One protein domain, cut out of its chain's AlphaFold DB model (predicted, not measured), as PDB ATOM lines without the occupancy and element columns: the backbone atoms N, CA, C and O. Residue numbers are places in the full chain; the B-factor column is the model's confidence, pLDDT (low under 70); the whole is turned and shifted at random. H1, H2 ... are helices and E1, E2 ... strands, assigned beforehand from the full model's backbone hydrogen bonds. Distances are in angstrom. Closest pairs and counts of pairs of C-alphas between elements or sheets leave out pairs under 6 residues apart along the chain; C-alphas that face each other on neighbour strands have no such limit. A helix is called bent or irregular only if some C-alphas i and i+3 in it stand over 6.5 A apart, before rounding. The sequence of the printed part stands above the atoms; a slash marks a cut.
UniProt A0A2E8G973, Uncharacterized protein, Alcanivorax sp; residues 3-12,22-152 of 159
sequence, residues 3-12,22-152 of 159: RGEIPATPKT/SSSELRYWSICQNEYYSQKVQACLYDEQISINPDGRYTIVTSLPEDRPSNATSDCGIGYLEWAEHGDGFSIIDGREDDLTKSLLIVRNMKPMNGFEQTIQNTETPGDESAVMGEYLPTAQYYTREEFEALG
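What this domain is: This is residues 3 to 12 and 22 to 152 of the 159 residues of an uncharacterized protein of Alcanivorax sp (UniProt A0A2E8G973). Little regular structure: a small, loose sandwich, two sheets partly face to face, the twisted antiparallel E2-E1-E5 and the parallel pair E3-E4, amid long loops with two short helices at the outside. The printed part has 141 residues, 48 in named elements, in the order E1 E2 E3 E4 E5 H1 H2; the class is mixed. It is compact, radius of gyration of the C-alphas 16.2 A, spanning 51 by 38 by 29 A.

How they stand to each other: E1, residues 26 to 34, forms a hairpin with E2, residues 41 to 46 (N 33 to O 43, 2.8 A). E5, residues 104 to 112, is antiparallel to E1 (N 30 to O 108, 3.1 A). E3, residues 58 to 63, is parallel to E4, residues 78 to 82 (N 61 to O 79, 2.8 A). The closest C-alphas of E2 and E4, Ala 43 and Leu 81, are 5.8 A apart. H1, residues 129 to 136, is irregular, C-alphas 132 and 135 being 9.5 A apart, with 2 of 4 O i to N i+4 pairs within hydrogen-bond range; in H2, residues 145 to 149, every pair is.

Where its parts are: E1, 22.6 A long, begins at C-alpha 26 (302.105, 139.921, 192.489). H2 ends at C-alpha 149 (284.471, 149.235, 218.767).

The domain as a whole: Residues 13 to 21 are not printed, a 14.0 A gap between C-alphas 12 and 22. No printed residue is under 70 in pLDDT.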
ATOM      1  N   ARG A   3     288.301 147.212 203.604       97.56
ATOM      2  CA  ARG A   3     288.200 145.754 203.466       97.56
ATOM      3  C   ARG A   3     288.538 145.315 202.050       97.56
ATOM      4  O   ARG A   3     288.141 145.992 201.103       97.56
ATOM      5  N   GLY A   4     289.213 144.180 201.906       97.19
ATOM      6  CA  GLY A   4     289.542 143.603 200.602       97.19
ATOM      7  C   GLY A   4     290.415 142.358 200.715       97.19
ATOM      8  O   GLY A   4     290.696 141.882 201.818       97.19
ATOM      9  N   GLU A   5     290.851 141.855 199.566       97.81
ATOM     10  CA  GLU A   5     291.807 140.752 199.456       97.81
ATOM     11  C   GLU A   5     293.181 141.256 198.996       97.81
ATOM     12  O   GLU A   5     293.297 142.259 198.286       97.81
ATOM     13  N   ILE A   6     294.241 140.555 199.401       97.19
ATOM     14  CA  ILE A   6     295.598 140.783 198.893       97.19
ATOM     15  C   ILE A   6     295.902 139.643 197.914       97.19
ATOM     16  O   ILE A   6     295.852 138.486 198.341       97.19
ATOM     17  N   PRO A   7     296.227 139.929 196.637       96.94
ATOM     18  CA  PRO A   7     296.694 138.899 195.711       96.94
ATOM     19  C   PRO A   7     297.904 138.169 196.285       96.94
ATOM     20  O   PRO A   7     298.699 138.766 197.013       96.94
ATOM     21  N   ALA A   8     298.084 136.896 195.948       96.62
ATOM     22  CA  ALA A   8     299.173 136.101 196.497       96.62
ATOM     23  C   ALA A   8     300.538 136.760 196.219       96.62
ATOM     24  O   ALA A   8     300.923 136.973 195.068       96.62
ATOM     25  N   THR A   9     301.302 137.060 197.268       96.44
ATOM     26  CA  THR A   9     302.672 137.579 197.163       96.44
ATOM     27  C   THR A   9     303.673 136.596 197.768       96.44
ATOM     28  O   THR A   9     303.325 135.837 198.682       96.44
ATOM     29  N   PRO A  10     304.920 136.559 197.269       95.38
ATOM     30  CA  PRO A  10     305.961 135.764 197.902       95.38
ATOM     31  C   PRO A  10     306.326 136.349 199.269       95.38
ATOM     32  O   PRO A  10     306.318 137.562 199.460       95.38
ATOM     33  N   LYS A  11     306.698 135.486 200.218       94.19
ATOM     34  CA  LYS A  11     307.216 135.912 201.524       94.19
ATOM     35  C   LYS A  11     308.713 136.158 201.423       94.19
ATOM     36  O   LYS A  11     309.472 135.242 201.111       94.19
ATOM     37  N   THR A  12     309.122 137.403 201.639       93.56
ATOM     38  CA  THR A  12     310.494 137.874 201.399       93.56
ATOM     39  C   THR A  12     311.091 138.615 202.591       93.56
ATOM     40  O   THR A  12     312.308 138.792 202.638       93.56
ATOM     41  N   SER A  22     305.836 130.348 192.519       94.69
ATOM     42  CA  SER A  22     305.028 129.579 191.566       94.69
ATOM     43  C   SER A  22     303.530 129.873 191.674       94.69
ATOM     44  O   SER A  22     302.829 129.811 190.667       94.69
ATOM     45  N   SER A  23     303.062 130.247 192.867       94.75
ATOM     46  CA  SER A  23     301.679 130.643 193.148       94.75
ATOM     47  C   SER A  23     301.487 132.149 193.334       94.75
ATOM     48  O   SER A  23     300.375 132.581 193.616       94.75
ATOM     49  N   SER A  24     302.539 132.963 193.205       96.25
ATOM     50  CA  SER A  24     302.411 134.409 193.397       96.25
ATOM     51  C   SER A  24     301.674 135.060 192.227       96.25
ATOM     52  O   SER A  24     301.924 134.754 191.067       96.25
ATOM     53  N   GLU A  25     300.796 135.997 192.531       97.50
ATOM     54  CA  GLU A  25     300.028 136.814 191.590       97.50
ATOM     55  C   GLU A  25     300.678 138.193 191.415       97.50
ATOM     56  O   GLU A  25     300.670 138.776 190.328       97.50
ATOM     57  N   LEU A  26     301.330 138.684 192.473       97.25
ATOM     58  CA  LEU A  26     302.105 139.921 192.489       97.25
ATOM     59  C   LEU A  26     303.484 139.697 193.097       97.25
ATOM     60  O   LEU A  26     303.673 138.855 193.971       97.25
ATOM     61  N   ARG A  27     304.445 140.534 192.697       95.44
ATOM     62  CA  ARG A  27     305.739 140.598 193.390       95.44
ATOM     63  C   ARG A  27     305.615 141.237 194.773       95.44
ATOM     64  O   ARG A  27     306.369 140.857 195.657       95.44
ATOM     65  N   TYR A  28     304.758 142.246 194.915       96.00
ATOM     66  CA  TYR A  28     304.546 142.972 196.167       96.00
ATOM     67  C   TYR A  28     303.229 143.753 196.116       96.00
ATOM     68  O   TYR A  28     302.807 144.206 195.044       96.00
ATOM     69  N   TRP A  29     302.609 143.936 197.280       97.69
ATOM     70  CA  TRP A  29     301.388 144.716 197.459       97.69
ATOM     71  C   TRP A  29     301.516 145.639 198.678       97.69
ATOM     72  O   TRP A  29     302.072 145.250 199.707       97.69
ATOM     73  N   SER A  30     300.989 146.861 198.578       97.88
ATOM     74  CA  SER A  30     300.857 147.757 199.731       97.88
ATOM     75  C   SER A  30     299.674 148.707 199.628       97.88
ATOM     76  O   SER A  30     299.153 148.968 198.544       97.88
ATOM     77  N   ILE A  31     299.294 149.264 200.773       98.12
ATOM     78  CA  ILE A  31     298.327 150.347 200.893       98.12
ATOM     79  C   ILE A  31     298.898 151.438 201.799       98.12
ATOM     80  O   ILE A  31     299.435 151.153 202.869       98.12
ATOM     81  N   CYS A  32     298.804 152.690 201.364       98.12
ATOM     82  CA  CYS A  32     299.308 153.837 202.111       98.12
ATOM     83  C   CYS A  32     298.251 154.917 202.255       98.12
ATOM     84  O   CYS A  32     297.418 155.085 201.367       98.12
ATOM     85  N   GLN A  33     298.349 155.662 203.348       97.69
ATOM     86  CA  GLN A  33     297.678 156.936 203.526       97.69
ATOM     87  C   GLN A  33     298.640 158.071 203.172       97.69
ATOM     88  O   GLN A  33     299.808 158.059 203.575       97.69
ATOM     89  N   ASN A  34     298.137 159.056 202.437       97.69
ATOM     90  CA  ASN A  34     298.895 160.189 201.932       97.69
ATOM     91  C   ASN A  34     298.110 161.497 202.096       97.69
ATOM     92  O   ASN A  34     296.880 161.521 202.075       97.69
ATOM     93  N   GLU A  35     298.830 162.610 202.170       96.44
ATOM     94  CA  GLU A  35     298.250 163.926 201.912       96.44
ATOM     95  C   GLU A  35     297.787 163.994 200.443       96.44
ATOM     96  O   GLU A  35     298.544 163.647 199.533       96.44
ATOM     97  N   TYR A  36     296.541 164.407 200.186       92.62
ATOM     98  CA  TYR A  36     295.957 164.350 198.834       92.62
ATOM     99  C   TYR A  36     296.653 165.274 197.823       92.62
ATOM    100  O   TYR A  36     296.879 164.883 196.681       92.62
ATOM    101  N   TYR A  37     297.010 166.492 198.212       94.25
ATOM    102  CA  TYR A  37     297.622 167.475 197.325       94.25
ATOM    103  C   TYR A  37     299.144 167.337 197.281       94.25
ATOM    104  O   TYR A  37     299.724 167.196 196.205       94.25
ATOM    105  N   SER A  38     299.803 167.353 198.444       92.31
ATOM    106  CA  SER A  38     301.270 167.285 198.514       92.31
ATOM    107  C   SER A  38     301.820 165.897 198.151       92.31
ATOM    108  O   SER A  38     303.005 165.768 197.838       92.31
ATOM    109  N   GLN A  39     300.968 164.862 198.203       92.88
ATOM    110  CA  GLN A  39     301.317 163.448 198.035       92.88
ATOM    111  C   GLN A  39     302.288 162.915 199.100       92.88
ATOM    112  O   GLN A  39     302.775 161.787 198.973       92.88
ATOM    113  N   LYS A  40     302.562 163.672 200.170       95.81
ATOM    114  CA  LYS A  40     303.394 163.213 201.286       95.81
ATOM    115  C   LYS A  40     302.781 161.962 201.916       95.81
ATOM    116  O   LYS A  40     301.587 161.912 202.186       95.81
ATOM    117  N   VAL A  41     303.602 160.936 202.123       96.69
ATOM    118  CA  VAL A  41     303.177 159.681 202.755       96.69
ATOM    119  C   VAL A  41     303.031 159.903 204.260       96.69
ATOM    120  O   VAL A  41     303.972 160.387 204.887       96.69
ATOM    121  N   GLN A  42     301.888 159.506 204.821       97.25
ATOM    122  CA  GLN A  42     301.665 159.457 206.267       97.25
ATOM    123  C   GLN A  42     302.080 158.097 206.834       97.25
ATOM    124  O   GLN A  42     302.935 158.010 207.711       97.25
ATOM    125  N   ALA A  43     301.496 157.021 206.309       97.25
ATOM    126  CA  ALA A  43     301.730 155.662 206.781       97.25
ATOM    127  C   ALA A  43     301.478 154.650 205.661       97.25
ATOM    128  O   ALA A  43     300.704 154.914 204.742       97.25
ATOM    129  N   CYS A  44     302.105 153.479 205.756       97.94
ATOM    130  CA  CYS A  44     301.912 152.372 204.825       97.94
ATOM    131  C   CYS A  44     301.823 151.045 205.574       97.94
ATOM    132  O   CYS A  44     302.523 150.844 206.566       97.94
ATOM    133  N   LEU A  45     301.024 150.132 205.034       98.31
ATOM    134  CA  LEU A  45     301.036 148.712 205.359       98.31
ATOM    135  C   LEU A  45     301.366 147.932 204.089       98.31
ATOM    136  O   LEU A  45     300.894 148.275 203.001       98.31
ATOM    137  N   TYR A  46     302.171 146.886 204.229       97.56
ATOM    138  CA  TYR A  46     302.491 145.973 203.136       97.56
ATOM    139  C   TYR A  46     301.965 144.561 203.388       97.56
ATOM    140  O   TYR A  46     301.563 144.218 204.499       97.56
ATOM    141  N   ASP A  47     301.947 143.763 202.329       96.38
ATOM    142  CA  ASP A  47     301.474 142.378 202.275       96.38
ATOM    143  C   ASP A  47     301.870 141.474 203.458       96.38
ATOM    144  O   ASP A  47     301.042 140.704 203.942       96.38
ATOM    145  N   GLU A  48     303.105 141.547 203.953       95.94
ATOM    146  CA  GLU A  48     303.556 140.733 205.097       95.94
ATOM    147  C   GLU A  48     303.272 141.358 206.480       95.94
ATOM    148  O   GLU A  48     303.474 140.693 207.493       95.94
ATOM    149  N   GLN A  49     302.767 142.597 206.550       96.25
ATOM    150  CA  GLN A  49     302.326 143.244 207.803       96.25
ATOM    151  C   GLN A  49     300.837 143.071 208.099       96.25
ATOM    152  O   GLN A  49     300.397 143.358 209.213       96.25
ATOM    153  N   ILE A  50     300.049 142.676 207.102       96.06
ATOM    154  CA  ILE A  50     298.593 142.656 207.204       96.06
ATOM    155  C   ILE A  50     298.118 141.256 207.566       96.06
ATOM    156  O   ILE A  50     298.426 140.273 206.894       96.06
ATOM    157  N   SER A  51     297.316 141.180 208.622       95.94
ATOM    158  CA  SER A  51     296.593 139.967 208.976       95.94
ATOM    159  C   SER A  51     295.448 139.725 207.994       95.94
ATOM    160  O   SER A  51     294.625 140.607 207.746       95.94
ATOM    161  N   ILE A  52     295.383 138.505 207.464       97.19
ATOM    162  CA  ILE A  52     294.223 138.014 206.721       97.19
ATOM    163  C   ILE A  52     293.287 137.340 207.721       97.19
ATOM    164  O   ILE A  52     293.698 136.428 208.442       97.19
ATOM    165  N   ASN A  53     292.047 137.817 207.790       97.44
ATOM    166  CA  ASN A  53     291.038 137.280 208.694       97.44
ATOM    167  C   ASN A  53     290.531 135.910 208.197       97.44
ATOM    168  O   ASN A  53     290.748 135.555 207.035       97.44
ATOM    169  N   PRO A  54     289.834 135.123 209.039       96.88
ATOM    170  CA  PRO A  54     289.320 133.804 208.655       96.88
ATOM    171  C   PRO A  54     288.376 133.775 207.445       96.88
ATOM    172  O   PRO A  54     288.207 132.717 206.844       96.88
ATOM    173  N   ASP A  55     287.773 134.905 207.074       96.12
ATOM    174  CA  ASP A  55     286.945 135.048 205.871       96.12
ATOM    175  C   ASP A  55     287.755 135.340 204.592       96.12
ATOM    176  O   ASP A  55     287.173 135.578 203.538       96.12
ATOM    177  N   GLY A  56     289.090 135.315 204.669       96.81
ATOM    178  CA  GLY A  56     289.992 135.524 203.533       96.81
ATOM    179  C   GLY A  56     290.316 136.989 203.238       96.81
ATOM    180  O   GLY A  56     291.103 137.264 202.336       96.81
ATOM    181  N   ARG A  57     289.769 137.935 204.012       98.12
ATOM    182  CA  ARG A  57     289.904 139.376 203.760       98.12
ATOM    183  C   ARG A  57     290.697 140.061 204.861       98.12
ATOM    184  O   ARG A  57     290.665 139.658 206.023       98.12
ATOM    185  N   TYR A  58     291.376 141.150 204.535       98.19
ATOM    186  CA  TYR A  58     291.943 142.025 205.559       98.19
ATOM    187  C   TYR A  58     290.912 143.045 206.048       98.19
ATOM    188  O   TYR A  58     289.970 143.397 205.335       98.19
ATOM    189  N   THR A  59     291.144 143.579 207.247       98.25
ATOM    190  CA  THR A  59     290.433 144.752 207.767       98.25
ATOM    191  C   THR A  59     291.470 145.787 208.187       98.25
ATOM    192  O   THR A  59     292.360 145.488 208.980       98.25
ATOM    193  N   ILE A  60     291.374 147.007 207.661       98.50
ATOM    194  CA  ILE A  60     292.242 148.129 208.036       98.50
ATOM    195  C   ILE A  60     291.371 149.296 208.499       98.50
ATOM    196  O   ILE A  60     290.370 149.641 207.872       98.50
ATOM    197  N   VAL A  61     291.751 149.941 209.593       98.25
ATOM    198  CA  VAL A  61     291.149 151.199 210.036       98.25
ATOM    199  C   VAL A  61     292.099 152.340 209.713       98.25
ATOM    200  O   VAL A  61     293.301 152.235 209.930       98.25
ATOM    201  N   THR A  62     291.546 153.439 209.203       97.94
ATOM    202  CA  THR A  62     292.256 154.710 209.104       97.94
ATOM    203  C   THR A  62     291.474 155.796 209.820       97.94
ATOM    204  O   THR A  62     290.252 155.869 209.675       97.94
ATOM    205  N   SER A  63     292.176 156.569 210.640       97.56
ATOM    206  CA  SER A  63     291.660 157.676 211.447       97.56
ATOM    207  C   SER A  63     292.833 158.520 211.943       97.56
ATOM    208  O   SER A  63     293.992 158.122 211.790       97.56
ATOM    209  N   LEU A  64     292.547 159.657 212.572       96.69
ATOM    210  CA  LEU A  64     293.535 160.316 213.422       96.69
ATOM    211  C   LEU A  64     293.886 159.404 214.623       96.69
ATOM    212  O   LEU A  64     293.045 158.583 215.021       96.69
ATOM    213  N   PRO A  65     295.098 159.514 215.204       96.88
ATOM    214  CA  PRO A  65     295.513 158.716 216.363       96.88
ATOM    215  C   PRO A  65     294.550 158.764 217.553       96.88
ATOM    216  O   PRO A  65     294.290 157.733 218.177       96.88
ATOM    217  N   GLU A  66     294.005 159.937 217.862       96.19
ATOM    218  CA  GLU A  66     293.060 160.172 218.958       96.19
ATOM    219  C   GLU A  66     291.708 159.473 218.756       96.19
ATOM    220  O   GLU A  66     291.067 159.066 219.731       96.19
ATOM    221  N   ASP A  67     291.323 159.260 217.498       96.94
ATOM    222  CA  ASP A  67     290.063 158.634 217.097       96.94
ATOM    223  C   ASP A  67     290.202 157.131 216.838       96.94
ATOM    224  O   ASP A  67     289.210 156.461 216.540       96.94
ATOM    225  N   ARG A  68     291.416 156.578 216.965       97.94
ATOM    226  CA  ARG A  68     291.672 155.156 216.734       97.94
ATOM    227  C   ARG A  68     290.786 154.295 217.650       97.94
ATOM    228  O   ARG A  68     290.928 154.372 218.877       97.94
ATOM    229  N   PRO A  69     289.935 153.416 217.086       98.38
ATOM    230  CA  PRO A  69     289.197 152.426 217.858       98.38
ATOM    231  C   PRO A  69     290.140 151.528 218.659       98.38
ATOM    232  O   PRO A  69     291.165 151.068 218.150       98.38
ATOM    233  N   SER A  70     289.786 151.238 219.906       97.94
ATOM    234  CA  SER A  70     290.605 150.415 220.807       97.94
ATOM    235  C   SER A  70     290.825 148.977 220.315       97.94
ATOM    236  O   SER A  70     291.846 148.372 220.641       97.94
ATOM    237  N   ASN A  71     289.913 148.445 219.498       97.06
ATOM    238  CA  ASN A  71     290.011 147.133 218.849       97.06
ATOM    239  C   ASN A  71     290.753 147.159 217.500       97.06
ATOM    240  O   ASN A  71     290.983 146.099 216.926       97.06
ATOM    241  N   ALA A  72     291.160 148.323 216.981       97.62
ATOM    242  CA  ALA A  72     291.933 148.414 215.743       97.62
ATOM    243  C   ALA A  72     293.413 148.063 215.981       97.62
ATOM    244  O   ALA A  72     294.287 148.933 215.921       97.62
ATOM    245  N   THR A  73     293.698 146.805 216.317       96.69
ATOM    246  CA  THR A  73     295.032 146.292 216.663       96.69
ATOM    247  C   THR A  73     295.385 145.044 215.857       96.69
ATOM    248  O   THR A  73     294.510 144.295 215.418       96.69
ATOM    249  N   SER A  74     296.688 144.780 215.713       94.88
ATOM    250  CA  SER A  74     297.196 143.567 215.061       94.88
ATOM    251  C   SER A  74     296.723 142.285 215.747       94.88
ATOM    252  O   SER A  74     296.453 141.301 215.067       94.88
ATOM    253  N   ASP A  75     296.570 142.304 217.075       95.50
ATOM    254  CA  ASP A  75     296.081 141.157 217.850       95.50
ATOM    255  C   ASP A  75     294.622 140.813 217.507       95.50
ATOM    256  O   ASP A  75     294.231 139.650 217.583       95.50
ATOM    257  N   CYS A  76     293.835 141.803 217.068       97.19
ATOM    258  CA  CYS A  76     292.486 141.619 216.529       97.19
ATOM    259  C   CYS A  76     292.449 141.404 215.009       97.19
ATOM    260  O   CYS A  76     291.383 141.455 214.404       97.19
ATOM    261  N   GLY A  77     293.602 141.211 214.361       96.81
ATOM    262  CA  GLY A  77     293.683 141.084 212.905       96.81
ATOM    263  C   GLY A  77     293.312 142.365 212.146       96.81
ATOM    264  O   GLY A  77     292.992 142.312 210.959       96.81
ATOM    265  N   ILE A  78     293.342 143.523 212.816       98.12
ATOM    266  CA  ILE A  78     292.957 144.813 212.242       98.12
ATOM    267  C   ILE A  78     294.200 145.686 212.063       98.12
ATOM    268  O   ILE A  78     294.834 146.129 213.024       98.12
ATOM    269  N   GLY A  79     294.537 145.972 210.806       97.88
ATOM    270  CA  GLY A  79     295.585 146.930 210.470       97.88
ATOM    271  C   GLY A  79     295.170 148.360 210.819       97.88
ATOM    272  O   GLY A  79     293.986 148.700 210.811       97.88
ATOM    273  N   TYR A  80     296.147 149.222 211.092       98.19
ATOM    274  CA  TYR A  80     295.914 150.642 211.343       98.19
ATOM    275  C   TYR A  80     296.788 151.500 210.428       98.19
ATOM    276  O   TYR A  80     298.005 151.325 210.391       98.19
ATOM    277  N   LEU A  81     296.158 152.427 209.708       97.81
ATOM    278  CA  LEU A  81     296.809 153.457 208.905       97.81
ATOM    279  C   LEU A  81     296.442 154.825 209.460       97.81
ATOM    280  O   LEU A  81     295.294 155.252 209.367       97.81
ATOM    281  N   GLU A  82     297.418 155.537 209.997       97.56
ATOM    282  CA  GLU A  82     297.189 156.889 210.487       97.56
ATOM    283  C   GLU A  82     296.740 157.820 209.354       97.56
ATOM    284  O   GLU A  82     297.335 157.817 208.274       97.56
ATOM    285  N   TRP A  83     295.670 158.577 209.597       96.69
ATOM    286  CA  TRP A  83     295.185 159.642 208.725       96.69
ATOM    287  C   TRP A  83     296.220 160.764 208.628       96.69
ATOM    288  O   TRP A  83     296.910 161.055 209.601       96.69
ATOM    289  N   ALA A  84     296.342 161.399 207.463       95.12
ATOM    290  CA  ALA A  84     297.271 162.511 207.298       95.12
ATOM    291  C   ALA A  84     296.850 163.694 208.185       95.12
ATOM    292  O   ALA A  84     295.761 164.232 208.005       95.12
ATOM    293  N   GLU A  85     297.712 164.119 209.113       92.62
ATOM    294  CA  GLU A  85     297.426 165.223 210.052       92.62
ATOM    295  C   GLU A  85     297.019 166.512 209.326       92.62
ATOM    296  O   GLU A  85     296.119 167.215 209.767       92.62
ATOM    297  N   HIS A  86     297.633 166.778 208.171       94.81
ATOM    298  CA  HIS A  86     297.339 167.929 207.317       94.81
ATOM    299  C   HIS A  86     296.234 167.667 206.285       94.81
ATOM    300  O   HIS A  86     296.049 168.467 205.375       94.81
ATOM    301  N   GLY A  87     295.513 166.547 206.376       94.69
ATOM    302  CA  GLY A  87     294.486 166.171 205.412       94.69
ATOM    303  C   GLY A  87     295.003 166.175 203.976       94.69
ATOM    304  O   GLY A  87     295.783 165.305 203.583       94.69
ATOM    305  N   ASP A  88     294.554 167.138 203.168       95.50
ATOM    306  CA  ASP A  88     295.019 167.280 201.794       95.50
ATOM    307  C   ASP A  88     296.425 167.895 201.673       95.50
ATOM    308  O   ASP A  88     297.060 167.714 200.637       95.50
ATOM    309  N   GLY A  89     296.961 168.545 202.705       96.06
ATOM    310  CA  GLY A  89     298.289 169.167 202.681       96.06
ATOM    311  C   GLY A  89     298.379 170.359 201.726       96.06
ATOM    312  O   GLY A  89     299.443 170.628 201.153       96.06
ATOM    313  N   PHE A  90     297.263 171.045 201.469       96.38
ATOM    314  CA  PHE A  90     297.204 172.148 200.511       96.38
ATOM    315  C   PHE A  90     297.889 173.430 201.008       96.38
ATOM    316  O   PHE A  90     298.298 174.263 200.192       96.38
ATOM    317  N   SER A  91     298.104 173.555 202.320       95.94
ATOM    318  CA  SER A  91     298.836 174.656 202.963       95.94
ATOM    319  C   SER A  91     300.303 174.776 202.538       95.94
ATOM    320  O   SER A  91     300.932 175.802 202.795       95.94
ATOM    321  N   ILE A  92     300.849 173.791 201.813       94.94
ATOM    322  CA  ILE A  92     302.158 173.908 201.147       94.94
ATOM    323  C   ILE A  92     302.207 175.063 200.127       94.94
ATOM    324  O   ILE A  92     303.288 175.499 199.729       94.94
ATOM    325  N   ILE A  93     301.047 175.557 199.681       95.44
ATOM    326  CA  ILE A  93     300.932 176.750 198.845       95.44
ATOM    327  C   ILE A  93     300.594 177.955 199.721       95.44
ATOM    328  O   ILE A  93     299.560 177.975 200.387       95.44
ATOM    329  N   ASP A  94     301.408 179.005 199.624       96.00
ATOM    330  CA  ASP A  94     301.176 180.272 200.321       96.00
ATOM    331  C   ASP A  94     299.736 180.786 200.133       96.00
ATOM    332  O   ASP A  94     299.252 180.985 199.013       96.00
ATOM    333  N   GLY A  95     299.048 181.030 201.252       96.00
ATOM    334  CA  GLY A  95     297.675 181.540 201.273       96.00
ATOM    335  C   GLY A  95     296.582 180.486 201.054       96.00
ATOM    336  O   GLY A  95     295.429 180.860 200.832       96.00
ATOM    337  N   ARG A  96     296.918 179.191 201.094       96.69
ATOM    338  CA  ARG A  96     295.955 178.081 201.130       96.69
ATOM    339  C   ARG A  96     295.882 177.465 202.527       96.69
ATOM    340  O   ARG A  96     296.822 177.570 203.309       96.69
ATOM    341  N   GLU A  97     294.755 176.828 202.814       96.94
ATOM    342  CA  GLU A  97     294.501 176.098 204.055       96.94
ATOM    343  C   GLU A  97     294.282 174.620 203.734       96.94
ATOM    344  O   GLU A  97     293.786 174.292 202.652       96.94
ATOM    345  N   ASP A  98     294.658 173.760 204.676       97.31
ATOM    346  CA  ASP A  98     294.446 172.319 204.599       97.31
ATOM    347  C   ASP A  98     292.960 171.970 204.775       97.31
ATOM    348  O   ASP A  98     292.284 172.493 205.666       97.31
ATOM    349  N   ASP A  99     292.461 171.025 203.980       96.31
ATOM    350  CA  ASP A  99     291.195 170.346 204.255       96.31
ATOM    351  C   ASP A  99     291.467 169.041 205.010       96.31
ATOM    352  O   ASP A  99     291.751 167.998 204.416       96.31
ATOM    353  N   LEU A 100     291.338 169.097 206.338       95.50
ATOM    354  CA  LEU A 100     291.605 167.971 207.241       95.50
ATOM    355  C   LEU A 100     290.692 166.756 206.996       95.50
ATOM    356  O   LEU A 100     291.010 165.649 207.428       95.50
ATOM    357  N   THR A 101     289.568 166.942 206.295       93.00
ATOM    358  CA  THR A 101     288.593 165.875 206.009       93.00
ATOM    359  C   THR A 101     288.899 165.098 204.733       93.00
ATOM    360  O   THR A 101     288.234 164.102 204.434       93.00
ATOM    361  N   LYS A 102     289.921 165.516 203.980       92.00
ATOM    362  CA  LYS A 102     290.363 164.858 202.751       92.00
ATOM    363  C   LYS A 102     291.733 164.249 202.958       92.00
ATOM    364  O   LYS A 102     292.625 164.888 203.472       92.00
ATOM    365  N   SER A 103     291.917 163.017 202.523       92.62
ATOM    366  CA  SER A 103     293.220 162.358 202.461       92.62
ATOM    367  C   SER A 103     293.181 161.382 201.286       92.62
ATOM    368  O   SER A 103     292.161 161.277 200.594       92.62
ATOM    369  N   LEU A 104     294.293 160.717 201.001       95.44
ATOM    370  CA  LEU A 104     294.438 159.864 199.834       95.44
ATOM    371  C   LEU A 104     294.949 158.487 200.233       95.44
ATOM    372  O   LEU A 104     296.110 158.326 200.603       95.44
ATOM    373  N   LEU A 105     294.100 157.483 200.041       96.06
ATOM    374  CA  LEU A 105     294.513 156.090 200.104       96.06
ATOM    375  C   LEU A 105     295.067 155.651 198.749       96.06
ATOM    376  O   LEU A 105     294.419 155.826 197.718       96.06
ATOM    377  N   ILE A 106     296.255 155.050 198.757       96.38
ATOM    378  CA  ILE A 106     296.916 154.530 197.558       96.38
ATOM    379  C   ILE A 106     297.194 153.045 197.747       96.38
ATOM    380  O   ILE A 106     298.024 152.678 198.578       96.38
ATOM    381  N   VAL A 107     296.562 152.209 196.925       96.69
ATOM    382  CA  VAL A 107     296.898 150.787 196.776       96.69
ATOM    383  C   VAL A 107     297.929 150.638 195.664       96.69
ATOM    384  O   VAL A 107     297.810 151.261 194.609       96.69
ATOM    385  N   ARG A 108     298.960 149.822 195.889       96.12
ATOM    386  CA  ARG A 108     300.032 149.582 194.920       96.12
ATOM    387  C   ARG A 108     300.184 148.097 194.640       96.12
ATOM    388  O   ARG A 108     300.530 147.328 195.528       96.12
ATOM    389  N   ASN A 109     300.031 147.728 193.372       95.88
ATOM    390  CA  ASN A 109     300.449 146.436 192.843       95.88
ATOM    391  C   ASN A 109     301.844 146.583 192.229       95.88
ATOM    392  O   ASN A 109     302.027 147.333 191.268       95.88
ATOM    393  N   MET A 110     302.835 145.852 192.727       93.50
ATOM    394  CA  MET A 110     304.136 145.762 192.069       93.50
ATOM    395  C   MET A 110     304.208 144.478 191.254       93.50
ATOM    396  O   MET A 110     304.301 143.391 191.810       93.50
ATOM    397  N   LYS A 111     304.225 144.654 189.929       93.88
ATOM    398  CA  LYS A 111     304.412 143.636 188.888       93.88
ATOM    399  C   LYS A 111     303.467 142.418 189.010       93.88
ATOM    400  O   LYS A 111     303.782 141.490 189.755       93.88
ATOM    401  N   PRO A 112     302.404 142.371 188.189       95.75
ATOM    402  CA  PRO A 112     301.635 141.154 187.946       95.75
ATOM    403  C   PRO A 112     302.518 140.026 187.428       95.75
ATOM    404  O   PRO A 112     303.488 140.248 186.690       95.75
ATOM    405  N   MET A 113     302.196 138.807 187.833       95.81
ATOM    406  CA  MET A 113     302.923 137.614 187.436       95.81
ATOM    407  C   MET A 113     302.005 136.396 187.371       95.81
ATOM    408  O   MET A 113     300.844 136.466 187.753       95.81
ATOM    409  N   ASN A 114     302.512 135.304 186.792       96.25
ATOM    410  CA  ASN A 114     301.773 134.053 186.599       96.25
ATOM    411  C   ASN A 114     300.397 134.221 185.911       96.25
ATOM    412  O   ASN A 114     299.500 133.412 186.116       96.25
ATOM    413  N   GLY A 115     300.252 135.245 185.058       95.75
ATOM    414  CA  GLY A 115     299.014 135.527 184.324       95.75
ATOM    415  C   GLY A 115     297.898 136.148 185.169       95.75
ATOM    416  O   GLY A 115     296.738 136.038 184.797       95.75
ATOM    417  N   PHE A 116     298.225 136.756 186.313       97.31
ATOM    418  CA  PHE A 116     297.250 137.464 187.137       97.31
ATOM    419  C   PHE A 116     296.769 138.757 186.461       97.31
ATOM    420  O   PHE A 116     297.558 139.680 186.251       97.31
ATOM    421  N   GLU A 117     295.470 138.830 186.158       96.69
ATOM    422  CA  GLU A 117     294.864 139.940 185.405       96.69
ATOM    423  C   GLU A 117     294.029 140.904 186.271       96.69
ATOM    424  O   GLU A 117     293.679 141.991 185.811       96.69
ATOM    425  N   GLN A 118     293.718 140.564 187.530       97.56
ATOM    426  CA  GLN A 118     292.893 141.405 188.415       97.56
ATOM    427  C   GLN A 118     293.720 142.484 189.134       97.56
ATOM    428  O   GLN A 118     293.754 142.581 190.361       97.56
ATOM    429  N   THR A 119     294.436 143.292 188.358       95.44
ATOM    430  CA  THR A 119     295.472 144.206 188.854       95.44
ATOM    431  C   THR A 119     295.287 145.630 188.341       95.44
ATOM    432  O   THR A 119     294.784 145.837 187.239       95.44
ATOM    433  N   ILE A 120     295.757 146.627 189.100       94.44
ATOM    434  CA  ILE A 120     295.563 148.047 188.755       94.44
ATOM    435  C   ILE A 120     296.163 148.435 187.393       94.44
ATOM    436  O   ILE A 120     295.679 149.356 186.747       94.44
ATOM    437  N   GLN A 121     297.192 147.726 186.914       95.00
ATOM    438  CA  GLN A 121     297.802 147.978 185.601       95.00
ATOM    439  C   GLN A 121     296.857 147.713 184.423       95.00
ATOM    440  O   GLN A 121     297.137 148.197 183.331       95.00
ATOM    441  N   ASN A 122     295.778 146.960 184.644       96.50
ATOM    442  CA  ASN A 122     294.787 146.635 183.623       96.50
ATOM    443  C   ASN A 122     293.582 147.593 183.636       96.50
ATOM    444  O   ASN A 122     292.655 147.409 182.855       96.50
ATOM    445  N   THR A 123     293.583 148.599 184.517       96.38
ATOM    446  CA  THR A 123     292.598 149.692 184.498       96.38
ATOM    447  C   THR A 123     292.937 150.661 183.365       96.38
ATOM    448  O   THR A 123     294.107 150.995 183.154       96.38
ATOM    449  N   GLU A 124     291.935 151.101 182.607       96.81
ATOM    450  CA  GLU A 124     292.120 151.982 181.441       96.81
ATOM    451  C   GLU A 124     291.417 153.328 181.619       96.81
ATOM    452  O   GLU A 124     291.871 154.357 181.106       96.81
ATOM    453  N   THR A 125     290.302 153.335 182.349       96.19
ATOM    454  CA  THR A 125     289.447 154.504 182.544       96.19
ATOM    455  C   THR A 125     289.036 154.646 184.006       96.19
ATOM    456  O   THR A 125     288.637 153.659 184.617       96.19
ATOM    457  N   PRO A 126     289.060 155.867 184.579       94.75
ATOM    458  CA  PRO A 126     288.583 156.072 185.942       94.75
ATOM    459  C   PRO A 126     287.160 155.529 186.127       94.75
ATOM    460  O   PRO A 126     286.246 155.930 185.398       94.75
ATOM    461  N   GLY A 127     286.976 154.648 187.106       94.94
ATOM    462  CA  GLY A 127     285.708 153.976 187.397       94.94
ATOM    463  C   GLY A 127     285.600 152.530 186.895       94.94
ATOM    464  O   GLY A 127     284.626 151.859 187.250       94.94
ATOM    465  N   ASP A 128     286.545 152.025 186.094       97.56
ATOM    466  CA  ASP A 128     286.565 150.612 185.677       97.56
ATOM    467  C   ASP A 128     287.205 149.667 186.710       97.56
ATOM    468  O   ASP A 128     287.133 148.443 186.557       97.56
ATOM    469  N   GLU A 129     287.758 150.206 187.800       96.88
ATOM    470  CA  GLU A 129     288.610 149.470 188.731       96.88
ATOM    471  C   GLU A 129     287.857 148.303 189.372       96.88
ATOM    472  O   GLU A 129     288.415 147.224 189.552       96.88
ATOM    473  N   SER A 130     286.566 148.483 189.671       96.75
ATOM    474  CA  SER A 130     285.740 147.424 190.266       96.75
ATOM    475  C   SER A 130     285.527 146.251 189.309       96.75
ATOM    476  O   SER A 130     285.496 145.106 189.757       96.75
ATOM    477  N   ALA A 131     285.406 146.517 188.006       98.00
ATOM    478  CA  ALA A 131     285.251 145.474 186.997       98.00
ATOM    479  C   ALA A 131     286.579 144.754 186.715       98.00
ATOM    480  O   ALA A 131     286.577 143.547 186.487       98.00
ATOM    481  N   VAL A 132     287.697 145.486 186.746       98.06
ATOM    482  CA  VAL A 132     289.038 144.945 186.479       98.06
ATOM    483  C   VAL A 132     289.575 144.152 187.670       98.06
ATOM    484  O   VAL A 132     290.026 143.021 187.515       98.06
ATOM    485  N   MET A 133     289.546 144.734 188.869       97.75
ATOM    486  CA  MET A 133     290.217 144.174 190.043       97.75
ATOM    487  C   MET A 133     289.312 143.248 190.869       97.75
ATOM    488  O   MET A 133     289.820 142.383 191.581       97.75
ATOM    489  N   GLY A 134     287.984 143.366 190.770       97.38
ATOM    490  CA  GLY A 134     287.055 142.546 191.557       97.38
ATOM    491  C   GLY A 134     287.308 142.674 193.065       97.38
ATOM    492  O   GLY A 134     287.434 143.784 193.577       97.38
ATOM    493  N   GLU A 135     287.440 141.544 193.768       95.88
ATOM    494  CA  GLU A 135     287.672 141.493 195.227       95.88
ATOM    495  C   GLU A 135     289.016 142.097 195.687       95.88
ATOM    496  O   GLU A 135     289.190 142.412 196.868       95.88
ATOM    497  N   TYR A 136     289.958 142.310 194.761       97.25
ATOM    498  CA  TYR A 136     291.246 142.948 195.051       97.25
ATOM    499  C   TYR A 136     291.189 144.481 195.006       97.25
ATOM    500  O   TYR A 136     292.171 145.140 195.364       97.25
ATOM    501  N   LEU A 137     290.060 145.070 194.584       97.31
ATOM    502  CA  LEU A 137     289.779 146.483 194.833       97.31
ATOM    503  C   LEU A 137     289.233 146.631 196.259       97.31
ATOM    504  O   LEU A 137     288.134 146.142 196.535       97.31
ATOM    505  N   PRO A 138     289.927 147.328 197.176       97.00
ATOM    506  CA  PRO A 138     289.365 147.558 198.491       97.00
ATOM    507  C   PRO A 138     288.078 148.364 198.442       97.00
ATOM    508  O   PRO A 138     287.945 149.351 197.720       97.00
ATOM    509  N   THR A 139     287.182 148.007 199.346       96.56
ATOM    510  CA  THR A 139     286.026 148.822 199.707       96.56
ATOM    511  C   THR A 139     286.332 149.613 200.970       96.56
ATOM    512  O   THR A 139     287.107 149.172 201.823       96.56
ATOM    513  N   ALA A 140     285.722 150.790 201.103       95.69
ATOM    514  CA  ALA A 140     285.834 151.616 202.295       95.69
ATOM    515  C   ALA A 140     284.447 152.022 202.801       95.69
ATOM    516  O   ALA A 140     283.563 152.376 202.021       95.69
ATOM    517  N   GLN A 141     284.276 151.993 204.119       96.25
ATOM    518  CA  GLN A 141     283.054 152.402 204.801       96.25
ATOM    519  C   GLN A 141     283.402 153.221 206.047       96.25
ATOM    520  O   GLN A 141     284.341 152.895 206.785       96.25
ATOM    521  N   TYR A 142     282.643 154.289 206.278       95.94
ATOM    522  CA  TYR A 142     282.748 155.107 207.482       95.94
ATOM    523  C   TYR A 142     281.998 154.460 208.646       95.94
ATOM    524  O   TYR A 142     280.920 153.904 208.461       95.94
ATOM    525  N   TYR A 143     282.597 154.562 209.827       97.31
ATOM    526  CA  TYR A 143     282.049 154.166 211.121       97.31
ATOM    527  C   TYR A 143     282.390 155.286 212.102       97.31
ATOM    528  O   TYR A 143     283.459 155.896 211.966       97.31
ATOM    529  N   THR A 144     281.545 155.533 213.102       97.88
ATOM    530  CA  THR A 144     282.040 156.205 214.310       97.88
ATOM    531  C   THR A 144     282.999 155.280 215.059       97.88
ATOM    532  O   THR A 144     283.041 154.065 214.827       97.88
ATOM    533  N   ARG A 145     283.778 155.845 215.986       98.00
ATOM    534  CA  ARG A 145     284.663 155.055 216.844       98.00
ATOM    535  C   ARG A 145     283.874 153.993 217.611       98.00
ATOM    536  O   ARG A 145     284.253 152.828 217.597       98.00
ATOM    537  N   GLU A 146     282.759 154.382 218.219       98.19
ATOM    538  CA  GLU A 146     281.918 153.506 219.037       98.19
ATOM    539  C   GLU A 146     281.259 152.402 218.203       98.19
ATOM    540  O   GLU A 146     281.196 151.257 218.649       98.19
ATOM    541  N   GLU A 147     280.797 152.718 216.988       97.94
ATOM    542  CA  GLU A 147     280.219 151.726 216.073       97.94
ATOM    543  C   GLU A 147     281.242 150.649 215.700       97.94
ATOM    544  O   GLU A 147     280.904 149.467 215.676       97.94
ATOM    545  N   PHE A 148     282.495 151.037 215.442       98.25
ATOM    546  CA  PHE A 148     283.546 150.076 215.115       98.25
ATOM    547  C   PHE A 148     284.016 149.281 216.343       98.25
ATOM    548  O   PHE A 148     284.246 148.076 216.245       98.25
ATOM    549  N   GLU A 149     284.132 149.920 217.511       98.12
ATOM    550  CA  GLU A 149     284.471 149.235 218.767       98.12
ATOM    551  C   GLU A 149     283.412 148.185 219.145       98.12
ATOM    552  O   GLU A 149     283.758 147.111 219.642       98.12
ATOM    553  N   ALA A 150     282.136 148.440 218.839       97.81
ATOM    554  CA  ALA A 150     281.042 147.497 219.068       97.81
ATOM    555  C   ALA A 150     281.138 146.207 218.230       97.81
ATOM    556  O   ALA A 150     280.532 145.204 218.611       97.81
ATOM    557  N   LEU A 151     281.911 146.200 217.135       97.06
ATOM    558  CA  LEU A 151     282.172 144.995 216.333       97.06
ATOM    559  C   LEU A 151     283.120 144.006 217.031       97.06
ATOM    560  O   LEU A 151     283.223 142.859 216.605       97.06
ATOM    561  N   GLY A 152     283.821 144.435 218.084       96.81
ATOM    562  CA  GLY A 152     284.742 143.582 218.825       96.81
ATOM    563  C   GLY A 152     286.027 143.243 218.062       96.81
ATOM    564  O   GLY A 152     286.412 143.903 217.098       96.81
TER     565      GLY A 152